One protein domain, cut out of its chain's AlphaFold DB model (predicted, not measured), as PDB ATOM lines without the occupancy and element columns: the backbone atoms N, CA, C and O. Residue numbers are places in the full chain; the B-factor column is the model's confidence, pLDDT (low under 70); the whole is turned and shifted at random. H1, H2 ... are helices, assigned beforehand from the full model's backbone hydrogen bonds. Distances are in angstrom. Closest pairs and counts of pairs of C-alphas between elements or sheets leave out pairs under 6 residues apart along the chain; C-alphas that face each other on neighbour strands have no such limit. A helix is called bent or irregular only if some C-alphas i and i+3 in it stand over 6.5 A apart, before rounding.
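AT A GLANCE: This is residues 7 to 95 of the 95 residues of an uncharacterized protein of Chloroflexi bacterium (UniProt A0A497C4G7). One long helix, H2, makes the length of this elongated model, with H1 toward its first end and short H3 and H4 along its second half. From H4, residues 75 to 95, with no named element, run back toward H1. The 89 printed residues include four named helices, H1 to H4 in chain order, and no named strand: all helix, loose, radius of gyration of the C-alphas 16.4 A, spans 48 by 25 by 21 A.

IN THESE COORDINATES: H1, residues 7 to 24, begins at C-alpha 7 (264.365, 265.153, 230.477) and spans 25.9 A; it is only just irregular, C-alphas 16 and 19 being 6.7 A apart. H2, residues 29 to 53, spans 36.6 A and is irregular, with C-alphas 33 and 36 7.1 A apart. H3 is residues 62 to 68, 10.1 A; H4, residues 71 to 74, 4.9 A, ends at C-alpha 74 (271.805, 273.309, 215.286).

HOW THE PARTS SIT: H1 and H2 are apart. H2, with residues 47 to 50 alone, only just touches H3, with 3 pairs of C-alphas within 8 A, closest Tyr 47 and Leu 68 at 7.0 A; the tilt is steep, 62 degrees, opposite ways. H3 and H4 meet only through their link. Every O i to N i+4 pair is within hydrogen-bond range in H3, 11 of 14 in H1 and 16 of 21 in H2; H4 is too short for one.

THE WHOLE: The C-alphas farthest apart, of Asn 58 and Arg 95, are 48.2 A apart. The printed part has no cut, no link between helices is long, and no printed residue is under 70 in pLDDT.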
ATOM      1  N   GLY A   7     264.643 266.581 230.383       93.81
ATOM      2  CA  GLY A   7     264.365 265.153 230.477       93.81
ATOM      3  C   GLY A   7     263.423 264.836 231.636       93.81
ATOM      4  O   GLY A   7     262.375 264.226 231.418       93.81
ATOM      5  N   ALA A   8     263.739 265.330 232.835       93.25
ATOM      6  CA  ALA A   8     262.903 265.173 234.025       93.25
ATOM      7  C   ALA A   8     261.490 265.747 233.829       93.25
ATOM      8  O   ALA A   8     260.497 265.083 234.143       93.25
ATOM      9  N   PHE A   9     261.382 266.940 233.236       94.94
ATOM     10  CA  PHE A   9     260.088 267.529 232.886       94.94
ATOM     11  C   PHE A   9     259.307 266.634 231.912       94.94
ATOM     12  O   PHE A   9     258.107 266.421 232.082       94.94
ATOM     13  N   THR A  10     259.980 266.095 230.891       95.56
ATOM     14  CA  THR A  10     259.345 265.242 229.875       95.56
ATOM     15  C   THR A  10     258.819 263.948 230.483       95.56
ATOM     16  O   THR A  10     257.677 263.571 230.218       95.56
ATOM     17  N   GLU A  11     259.600 263.297 231.341       94.88
ATOM     18  CA  GLU A  11     259.163 262.110 232.079       94.88
ATOM     19  C   GLU A  11     257.948 262.415 232.963       94.88
ATOM     20  O   GLU A  11     256.943 261.700 232.905       94.88
ATOM     21  N   HIS A  12     257.994 263.504 233.735       95.06
ATOM     22  CA  HIS A  12     256.872 263.920 234.575       95.06
ATOM     23  C   HIS A  12     255.605 264.188 233.749       95.06
ATOM     24  O   HIS A  12     254.520 263.705 234.085       95.06
ATOM     25  N   PHE A  13     255.744 264.909 232.635       95.81
ATOM     26  CA  PHE A  13     254.646 265.211 231.724       95.81
ATOM     27  C   PHE A  13     254.020 263.940 231.138       95.81
ATOM     28  O   PHE A  13     252.798 263.795 231.170       95.81
ATOM     29  N   LEU A  14     254.830 263.009 230.625       95.50
ATOM     30  CA  LEU A  14     254.336 261.775 230.009       95.50
ATOM     31  C   LEU A  14     253.612 260.886 231.025       95.50
ATOM     32  O   LEU A  14     252.514 260.411 230.726       95.50
ATOM     33  N   ASN A  15     254.169 260.736 232.228       95.69
ATOM     34  CA  ASN A  15     253.550 259.977 233.318       95.69
ATOM     35  C   ASN A  15     252.193 260.560 233.750       95.69
ATOM     36  O   ASN A  15     251.296 259.814 234.136       95.69
ATOM     37  N   GLY A  16     252.012 261.882 233.669       95.88
ATOM     38  CA  GLY A  16     250.727 262.527 233.954       95.88
ATOM     39  C   GLY A  16     249.734 262.482 232.786       95.88
ATOM     40  O   GLY A  16     248.538 262.279 232.991       95.88
ATOM     41  N   PHE A  17     250.208 262.678 231.555       96.38
ATOM     42  CA  PHE A  17     249.362 262.831 230.369       96.38
ATOM     43  C   PHE A  17     248.837 261.496 229.825       96.38
ATOM     44  O   PHE A  17     247.656 261.372 229.481       96.38
ATOM     45  N   LEU A  18     249.707 260.492 229.719       95.81
ATOM     46  CA  LEU A  18     249.407 259.259 228.993       95.81
ATOM     47  C   LEU A  18     248.313 258.385 229.620       95.81
ATOM     48  O   LEU A  18     247.516 257.864 228.837       95.81
ATOM     49  N   PRO A  19     248.179 258.262 230.957       95.69
ATOM     50  CA  PRO A  19     247.064 257.518 231.546       95.69
ATOM     51  C   PRO A  19     245.701 258.070 231.119       95.69
ATOM     52  O   PRO A  19     244.803 257.320 230.734       95.69
ATOM     53  N   GLY A  20     245.561 259.399 231.099       96.50
ATOM     54  CA  GLY A  20     244.344 260.057 230.626       96.50
ATOM     55  C   GLY A  20     244.095 259.830 229.134       96.50
ATOM     56  O   GLY A  20     242.962 259.576 228.726       96.50
ATOM     57  N   TYR A  21     245.152 259.871 228.319       96.31
ATOM     58  CA  TYR A  21     245.048 259.598 226.887       96.31
ATOM     59  C   TYR A  21     244.613 258.150 226.609       96.31
ATOM     60  O   TYR A  21     243.665 257.923 225.853       96.31
ATOM     61  N   PHE A  22     245.262 257.166 227.242       94.94
ATOM     62  CA  PHE A  22     244.980 255.744 227.030       94.94
ATOM     63  C   PHE A  22     243.603 255.313 227.538       94.94
ATOM     64  O   PHE A  22     243.015 254.397 226.961       94.94
ATOM     65  N   ALA A  23     243.054 255.995 228.546       95.75
ATOM     66  CA  ALA A  23     241.680 255.780 228.995       95.75
ATOM     67  C   ALA A  23     240.633 256.147 227.923       95.75
ATOM     68  O   ALA A  23     239.523 255.617 227.944       95.75
ATOM     69  N   ALA A  24     240.976 257.041 226.989       97.31
ATOM     70  CA  ALA A  24     240.083 257.479 225.920       97.31
ATOM     71  C   ALA A  24     240.348 256.767 224.583       97.31
ATOM     72  O   ALA A  24     239.394 256.423 223.885       97.31
ATOM     73  N   TYR A  25     241.617 256.548 224.215       95.56
ATOM     74  CA  TYR A  25     241.989 255.991 222.910       95.56
ATOM     75  C   TYR A  25     243.232 255.086 222.965       95.56
ATOM     76  O   TYR A  25     244.228 255.425 223.611       95.56
ATOM     77  N   PRO A  26     243.244 253.958 222.227       91.19
ATOM     78  CA  PRO A  26     244.447 253.154 222.073       91.19
ATOM     79  C   PRO A  26     245.456 253.854 221.151       91.19
ATOM     80  O   PRO A  26     245.102 254.346 220.082       91.19
ATOM     81  N   LEU A  27     246.735 253.821 221.528       91.56
ATOM     82  CA  LEU A  27     247.849 254.240 220.677       91.56
ATOM     83  C   LEU A  27     248.911 253.138 220.623       91.56
ATOM     84  O   LEU A  27     249.284 252.556 221.650       91.56
ATOM     85  N   GLU A  28     249.363 252.825 219.410       91.44
ATOM     86  CA  GLU A  28     250.421 251.845 219.163       91.44
ATOM     87  C   GLU A  28     251.787 252.397 219.579       91.44
ATOM     88  O   GLU A  28     252.117 253.544 219.280       91.44
ATOM     89  N   GLN A  29     252.627 251.554 220.186       87.31
ATOM     90  CA  GLN A  29     253.924 251.996 220.708       87.31
ATOM     91  C   GLN A  29     254.879 252.546 219.638       87.31
ATOM     92  O   GLN A  29     255.740 253.367 219.943       87.31
ATOM     93  N   LYS A  30     254.722 252.129 218.373       92.50
ATOM     94  CA  LYS A  30     255.553 252.615 217.259       92.50
ATOM     95  C   LYS A  30     255.532 254.141 217.135       92.50
ATOM     96  O   LYS A  30     256.549 254.718 216.787       92.50
ATOM     97  N   TRP A  31     254.416 254.785 217.485       94.25
ATOM     98  CA  TRP A  31     254.258 256.233 217.360       94.25
ATOM     99  C   TRP A  31     255.136 257.028 218.327       94.25
ATOM    100  O   TRP A  31     255.520 258.146 218.002       94.25
ATOM    101  N   PHE A  32     255.515 256.457 219.471       93.19
ATOM    102  CA  PHE A  32     256.417 257.134 220.404       93.19
ATOM    103  C   PHE A  32     257.830 257.287 219.830       93.19
ATOM    104  O   PHE A  32     258.471 258.314 220.039       93.19
ATOM    105  N   LYS A  33     258.271 256.333 218.997       93.38
ATOM    106  CA  LYS A  33     259.552 256.416 218.274       93.38
ATOM    107  C   LYS A  33     259.584 257.551 217.248       93.38
ATOM    108  O   LYS A  33     260.660 258.016 216.894       93.38
ATOM    109  N   GLU A  34     258.416 258.014 216.806       96.19
ATOM    110  CA  GLU A  34     258.276 259.098 215.830       96.19
ATOM    111  C   GLU A  34     258.224 260.489 216.489       96.19
ATOM    112  O   GLU A  34     258.352 261.501 215.799       96.19
ATOM    113  N   ILE A  35     258.068 260.578 217.819       96.62
ATOM    114  CA  ILE A  35     257.987 261.865 218.535       96.62
ATOM    115  C   ILE A  35     259.177 262.785 218.218       96.62
ATOM    116  O   ILE A  35     258.922 263.944 217.880       96.62
ATOM    117  N   PRO A  36     260.446 262.322 218.226       96.75
ATOM    118  CA  PRO A  36     261.579 263.173 217.861       96.75
ATOM    119  C   PRO A  36     261.442 263.815 216.474       96.75
ATOM    120  O   PRO A  36     261.796 264.984 216.297       96.75
ATOM    121  N   LEU A  37     260.884 263.089 215.497       96.75
ATOM    122  CA  LEU A  37     260.652 263.611 214.150       96.75
ATOM    123  C   LEU A  37     259.557 264.680 214.148       96.75
ATOM    124  O   LEU A  37     259.745 265.738 213.548       96.75
ATOM    125  N   PHE A  38     258.446 264.461 214.856       97.69
ATOM    126  CA  PHE A  38     257.386 265.469 214.970       97.69
ATOM    127  C   PHE A  38     257.855 266.732 215.699       97.69
ATOM    128  O   PHE A  38     257.516 267.841 215.281       97.69
ATOM    129  N   MET A  39     258.681 266.591 216.739       97.25
ATOM    130  CA  MET A  39     259.284 267.733 217.429       97.25
ATOM    131  C   MET A  39     260.213 268.515 216.497       97.25
ATOM    132  O   MET A  39     260.121 269.740 216.435       97.25
ATOM    133  N   LYS A  40     261.055 267.823 215.717       97.44
ATOM    134  CA  LYS A  40     261.925 268.465 214.719       97.44
ATOM    135  C   LYS A  40     261.121 269.181 213.635       97.44
ATOM    136  O   LYS A  40     261.454 270.304 213.267       97.44
ATOM    137  N   MET A  41     260.047 268.561 213.150       97.75
ATOM    138  CA  MET A  41     259.143 269.179 212.181       97.75
ATOM    139  C   MET A  41     258.526 270.460 212.745       97.75
ATOM    140  O   MET A  41     258.529 271.485 212.068       97.75
ATOM    141  N   ARG A  42     258.045 270.434 213.995       97.81
ATOM    142  CA  ARG A  42     257.485 271.625 214.642       97.81
ATOM    143  C   ARG A  42     258.536 272.712 214.869       97.81
ATOM    144  O   ARG A  42     258.208 273.889 214.754       97.81
ATOM    145  N   GLU A  43     259.776 272.331 215.166       97.88
ATOM    146  CA  GLU A  43     260.883 273.279 215.285       97.88
ATOM    147  C   GLU A  43     261.161 274.003 213.961       97.88
ATOM    148  O   GLU A  43     261.235 275.229 213.932       97.88
ATOM    149  N   LEU A  44     261.259 273.256 212.860       98.06
ATOM    150  CA  LEU A  44     261.470 273.816 211.523       98.06
ATOM    151  C   LEU A  44     260.307 274.705 211.078       98.06
ATOM    152  O   LEU A  44     260.536 275.791 210.548       98.06
ATOM    153  N   ASP A  45     259.072 274.257 211.306       98.12
ATOM    154  CA  ASP A  45     257.862 275.017 210.985       98.12
ATOM    155  C   ASP A  45     257.861 276.374 211.694       98.12
ATOM    156  O   ASP A  45     257.701 277.417 211.064       98.12
ATOM    157  N   LEU A  46     258.130 276.384 212.999       97.56
ATOM    158  CA  LEU A  46     258.135 277.618 213.772       97.56
ATOM    159  C   LEU A  46     259.327 278.522 213.427       97.56
ATOM    160  O   LEU A  46     259.145 279.731 213.291       97.56
ATOM    161  N   TYR A  47     260.514 277.950 213.195       97.94
ATOM    162  CA  TYR A  47     261.672 278.692 212.686       97.94
ATOM    163  C   TYR A  47     261.341 279.394 211.359       97.94
ATOM    164  O   TYR A  47     261.592 280.593 211.211       97.94
ATOM    165  N   ALA A  48     260.703 278.686 210.423       97.50
ATOM    166  CA  ALA A  48     260.276 279.240 209.141       97.50
ATOM    167  C   ALA A  48     259.175 280.300 209.292       97.50
ATOM    168  O   ALA A  48     259.218 281.330 208.621       97.50
ATOM    169  N   VAL A  49     258.197 280.086 210.179       97.75
ATOM    170  CA  VAL A  49     257.133 281.063 210.451       97.75
ATOM    171  C   VAL A  49     257.715 282.370 210.976       97.75
ATOM    172  O   VAL A  49     257.282 283.424 210.505       97.75
ATOM    173  N   ILE A  50     258.694 282.320 211.886       97.12
ATOM    174  CA  ILE A  50     259.344 283.527 212.410       97.12
ATOM    175  C   ILE A  50     260.062 284.275 211.279       97.12
ATOM    176  O   ILE A  50     259.773 285.447 211.058       97.12
ATOM    177  N   HIS A  51     260.883 283.584 210.480       96.56
ATOM    178  CA  HIS A  51     261.596 284.191 209.343       96.56
ATOM    179  C   HIS A  51     260.674 284.775 208.274       96.56
ATOM    180  O   HIS A  51     261.000 285.769 207.635       96.56
ATOM    181  N   ARG A  52     259.518 284.149 208.050       97.12
ATOM    182  CA  ARG A  52     258.540 284.620 207.067       97.12
ATOM    183  C   ARG A  52     257.750 285.829 207.566       97.12
ATOM    184  O   ARG A  52     257.328 286.647 206.757       97.12
ATOM    185  N   SER A  53     257.439 285.869 208.860       95.94
ATOM    186  CA  SER A  53     256.398 286.758 209.399       95.94
ATOM    187  C   SER A  53     256.962 287.967 210.149       95.94
ATOM    188  O   SER A  53     256.209 288.902 210.405       95.94
ATOM    189  N   PHE A  54     258.257 287.962 210.475       95.06
ATOM    190  CA  PHE A  54     258.945 289.031 211.194       95.06
ATOM    191  C   PHE A  54     260.207 289.476 210.450       95.06
ATOM    192  O   PHE A  54     260.798 288.710 209.690       95.06
ATOM    193  N   ASP A  55     260.629 290.715 210.699       93.81
ATOM    194  CA  ASP A  55     261.937 291.205 210.270       93.81
ATOM    195  C   ASP A  55     263.015 290.663 211.216       93.81
ATOM    196  O   ASP A  55     263.272 291.227 212.278       93.81
ATOM    197  N   VAL A  56     263.606 289.525 210.846       91.62
ATOM    198  CA  VAL A  56     264.599 288.819 211.672       91.62
ATOM    199  C   VAL A  56     265.865 289.632 211.937       91.62
ATOM    200  O   VAL A  56     266.514 289.409 212.955       91.62
ATOM    201  N   GLU A  57     266.179 290.604 211.076       90.56
ATOM    202  CA  GLU A  57     267.339 291.486 211.240       90.56
ATOM    203  C   GLU A  57     267.099 292.564 212.307       90.56
ATOM    204  O   GLU A  57     268.049 293.163 212.810       90.56
ATOM    205  N   ASN A  58     265.836 292.807 212.679       94.25
ATOM    206  CA  ASN A  58     265.428 293.846 213.626       94.25
ATOM    207  C   ASN A  58     264.411 293.324 214.662       94.25
ATOM    208  O   ASN A  58     263.464 294.028 215.015       94.25
ATOM    209  N   LEU A  59     264.586 292.091 215.154       93.50
ATOM    210  CA  LEU A  59     263.712 291.512 216.182       93.50
ATOM    211  C   LEU A  59     263.881 292.194 217.544       93.50
ATOM    212  O   LEU A  59     264.980 292.254 218.093       93.50
ATOM    213  N   ASP A  60     262.762 292.613 218.126       93.88
ATOM    214  CA  ASP A  60     262.665 293.143 219.489       93.88
ATOM    215  C   ASP A  60     261.877 292.226 220.442       93.88
ATOM    216  O   ASP A  60     262.037 292.327 221.661       93.88
ATOM    217  N   ASP A  61     261.071 291.299 219.910       94.69
ATOM    218  CA  ASP A  61     260.319 290.325 220.699       94.69
ATOM    219  C   ASP A  61     261.264 289.342 221.433       94.69
ATOM    220  O   ASP A  61     261.969 288.549 220.790       94.69
ATOM    221  N   PRO A  62     261.271 289.329 222.783       94.94
ATOM    222  CA  PRO A  62     262.204 288.507 223.553       94.94
ATOM    223  C   PRO A  62     262.029 287.003 223.336       94.94
ATOM    224  O   PRO A  62     262.989 286.243 223.480       94.94
ATOM    225  N   TRP A  63     260.813 286.556 223.017       94.81
ATOM    226  CA  TRP A  63     260.538 285.142 222.803       94.81
ATOM    227  C   TRP A  63     261.079 284.679 221.451       94.81
ATOM    228  O   TRP A  63     261.703 283.622 221.387       94.81
ATOM    229  N   CYS A  64     260.922 285.480 220.396       96.00
ATOM    230  CA  CYS A  64     261.495 285.201 219.080       96.00
ATOM    231  C   CYS A  64     263.023 285.166 219.140       96.00
ATOM    232  O   CYS A  64     263.622 284.237 218.601       96.00
ATOM    233  N   LEU A  65     263.649 286.117 219.843       95.69
ATOM    234  CA  LEU A  65     265.102 286.135 220.048       95.69
ATOM    235  C   LEU A  65     265.588 284.862 220.752       95.69
ATOM    236  O   LEU A  65     266.471 284.176 220.244       95.69
ATOM    237  N   TRP A  66     264.967 284.499 221.878       95.00
ATOM    238  CA  TRP A  66     265.284 283.258 222.594       95.00
ATOM    239  C   TRP A  66     265.043 282.008 221.738       95.00
ATOM    240  O   TRP A  66     265.809 281.047 221.788       95.00
ATOM    241  N   TYR A  67     263.971 282.001 220.946       95.88
ATOM    242  CA  TYR A  67     263.647 280.868 220.097       95.88
ATOM    243  C   TYR A  67     264.622 280.733 218.925       95.88
ATOM    244  O   TYR A  67     264.961 279.618 218.554       95.88
ATOM    245  N   LEU A  68     265.108 281.812 218.319       96.00
ATOM    246  CA  LEU A  68     266.061 281.702 217.210       96.00
ATOM    247  C   LEU A  68     267.496 281.405 217.668       96.00
ATOM    248  O   LEU A  68     268.273 280.867 216.875       96.00
ATOM    249  N   ASP A  69     267.823 281.696 218.928       95.38
ATOM    250  CA  ASP A  69     269.163 281.535 219.494       95.38
ATOM    251  C   ASP A  69     269.759 280.135 219.237       95.38
ATOM    252  O   ASP A  69     269.175 279.099 219.577       95.38
ATOM    253  N   GLY A  70     270.912 280.108 218.558       95.25
ATOM    254  CA  GLY A  70     271.666 278.903 218.192       95.25
ATOM    255  C   GLY A  70     270.988 277.941 217.204       95.25
ATOM    256  O   GLY A  70     271.530 276.870 216.912       95.25
ATOM    257  N   ARG A  71     269.783 278.241 216.697       95.75
ATOM    258  CA  ARG A  71     269.053 277.310 215.815       95.75
ATOM    259  C   ARG A  71     269.578 277.294 214.385       95.75
ATOM    260  O   ARG A  71     269.481 276.249 213.741       95.75
ATOM    261  N   ALA A  72     270.176 278.387 213.912       95.25
ATOM    262  CA  ALA A  72     270.793 278.449 212.586       95.25
ATOM    263  C   ALA A  72     271.918 277.407 212.424       95.25
ATOM    264  O   ALA A  72     272.060 276.809 211.359       95.25
ATOM    265  N   GLU A  73     272.667 277.127 213.492       97.25
ATOM    266  CA  GLU A  73     273.740 276.132 213.515       97.25
ATOM    267  C   GLU A  73     273.221 274.726 213.839       97.25
ATOM    268  O   GLU A  73     273.646 273.736 213.239       97.25
ATOM    269  N   ARG A  74     272.289 274.611 214.793       96.25
ATOM    270  CA  ARG A  74     271.805 273.309 215.286       96.25
ATOM    271  C   ARG A  74     270.909 272.579 214.290       96.25
ATOM    272  O   ARG A  74     270.945 271.347 214.241       96.25
ATOM    273  N   LEU A  75     270.095 273.312 213.525       96.19
ATOM    274  CA  LEU A  75     269.141 272.723 212.585       96.19
ATOM    275  C   LEU A  75     269.849 271.944 211.458       96.19
ATOM    276  O   LEU A  75     269.538 270.759 211.311       96.19
ATOM    277  N   PRO A  76     270.828 272.511 210.719       96.12
ATOM    278  CA  PRO A  76     271.561 271.765 209.691       96.12
ATOM    279  C   PRO A  76     272.414 270.625 210.257       96.12
ATOM    280  O   PRO A  76     272.607 269.615 209.587       96.12
ATOM    281  N   ALA A  77     272.900 270.763 211.496       96.69
ATOM    282  CA  ALA A  77     273.661 269.721 212.185       96.69
ATOM    283  C   ALA A  77     272.801 268.518 212.620       96.69
ATOM    284  O   ALA A  77     273.336 267.535 213.127       96.69
ATOM    285  N   GLY A  78     271.474 268.584 212.453       94.62
ATOM    286  CA  GLY A  78     270.571 267.484 212.791       94.62
ATOM    287  C   GLY A  78     270.467 267.211 214.291       94.62
ATOM    288  O   GLY A  78     270.039 266.125 214.681       94.62
ATOM    289  N   ILE A  79     270.840 268.173 215.141       96.12
ATOM    290  CA  ILE A  79     270.788 267.997 216.595       96.12
ATOM    291  C   ILE A  79     269.317 267.841 217.016       96.12
ATOM    292  O   ILE A  79     268.502 268.685 216.624       96.12
ATOM    293  N   PRO A  80     268.937 266.809 217.795       95.00
ATOM    294  CA  PRO A  80     267.567 266.640 218.274       95.00
ATOM    295  C   PRO A  80     267.034 267.890 218.989       95.00
ATOM    296  O   PRO A  80     267.786 268.623 219.633       95.00
ATOM    297  N   TYR A  81     265.727 268.143 218.870       95.19
ATOM    298  CA  TYR A  81     265.087 269.251 219.591       95.19
ATOM    299  C   TYR A  81     265.170 269.047 221.111       95.19
ATOM    300  O   TYR A  81     265.434 269.987 221.856       95.19
ATOM    301  N   LEU A  82     264.968 267.803 221.544       95.19
ATOM    302  CA  LEU A  82     265.032 267.364 222.928       95.19
ATOM    303  C   LEU A  82     265.895 266.103 222.997       95.19
ATOM    304  O   LEU A  82     265.702 265.186 222.196       95.19
ATOM    305  N   ASP A  83     266.826 266.071 223.946       94.00
ATOM    306  CA  ASP A  83     267.629 264.890 224.259       94.00
ATOM    307  C   ASP A  83     266.870 264.017 225.269       94.00
ATOM    308  O   ASP A  83     267.004 264.171 226.480       94.00
ATOM    309  N   PHE A  84     265.962 263.186 224.756       95.50
ATOM    310  CA  PHE A  84     265.133 262.280 225.549       95.50
ATOM    311  C   PHE A  84     264.892 260.977 224.783       95.50
ATOM    312  O   PHE A  84     264.527 260.997 223.603       95.50
ATOM    313  N   ASP A  85     265.062 259.840 225.460       94.81
ATOM    314  CA  ASP A  85     264.837 258.523 224.866       94.81
ATOM    315  C   ASP A  85     263.350 258.135 224.899       94.81
ATOM    316  O   ASP A  85     262.879 257.379 225.750       94.81
ATOM    317  N   PHE A  86     262.602 258.628 223.912       94.62
ATOM    318  CA  PHE A  86     261.208 258.229 223.698       94.62
ATOM    319  C   PHE A  86     261.050 256.756 223.298       94.62
ATOM    320  O   PHE A  86     259.940 256.242 223.330       94.62
ATOM    321  N   ALA A  87     262.101 256.055 222.870       92.31
ATOM    322  CA  ALA A  87     261.982 254.644 222.505       92.31
ATOM    323  C   ALA A  87     262.142 253.728 223.728       92.31
ATOM    324  O   ALA A  87     261.503 252.674 223.775       92.31
ATOM    325  N   GLY A  88     262.986 254.124 224.682       91.81
ATOM    326  CA  GLY A  88     263.263 253.408 225.928       91.81
ATOM    327  C   GLY A  88     262.333 253.743 227.097       91.81
ATOM    328  O   GLY A  88     262.393 253.061 228.118       91.81
ATOM    329  N   PHE A  89     261.467 254.752 226.972       93.19
ATOM    330  CA  PHE A  89     260.511 255.111 228.020       93.19
ATOM    331  C   PHE A  89     259.478 253.993 228.277       93.19
ATOM    332  O   PHE A  89     258.899 253.429 227.344       93.19
ATOM    333  N   ASP A  90     259.204 253.681 229.550       91.19
ATOM    334  CA  ASP A  90     258.249 252.631 229.925       91.19
ATOM    335  C   ASP A  90     256.792 253.106 229.819       91.19
ATOM    336  O   ASP A  90     256.129 253.442 230.802       91.19
ATOM    337  N   TYR A  91     256.250 253.050 228.603       89.25
ATOM    338  CA  TYR A  91     254.844 253.353 228.325       89.25
ATOM    339  C   TYR A  91     253.852 252.354 228.930       89.25
ATOM    340  O   TYR A  91     252.647 252.609 228.899       89.25
ATOM    341  N   THR A  92     254.307 251.192 229.411       84.56
ATOM    342  CA  THR A  92     253.402 250.183 229.977       84.56
ATOM    343  C   THR A  92     252.954 250.559 231.379       84.56
ATOM    344  O   THR A  92     251.800 250.316 231.720       84.56
ATOM    345  N   SER A  93     253.814 251.248 232.129       85.12
ATOM    346  CA  SER A  93     253.491 251.831 233.435       85.12
ATOM    347  C   SER A  93     252.384 252.897 233.383       85.12
ATOM    348  O   SER A  93     251.743 253.175 234.393       85.12
ATOM    349  N   CYS A  94     252.150 253.482 232.203       84.25
ATOM    350  CA  CYS A  94     251.195 254.564 231.976       84.25
ATOM    351  C   CYS A  94     249.805 254.090 231.517       84.25
ATOM    352  O   CYS A  94     248.960 254.934 231.224       84.25
ATOM    353  N   ARG A  95     249.592 252.782 231.347       80.75
ATOM    354  CA  ARG A  95     248.323 252.214 230.862       80.75
ATOM    355  C   ARG A  95     247.355 251.872 231.984       80.75
ATOM    356  O   ARG A  95     247.818 251.498 233.080       80.75
TER     357      ARG A  95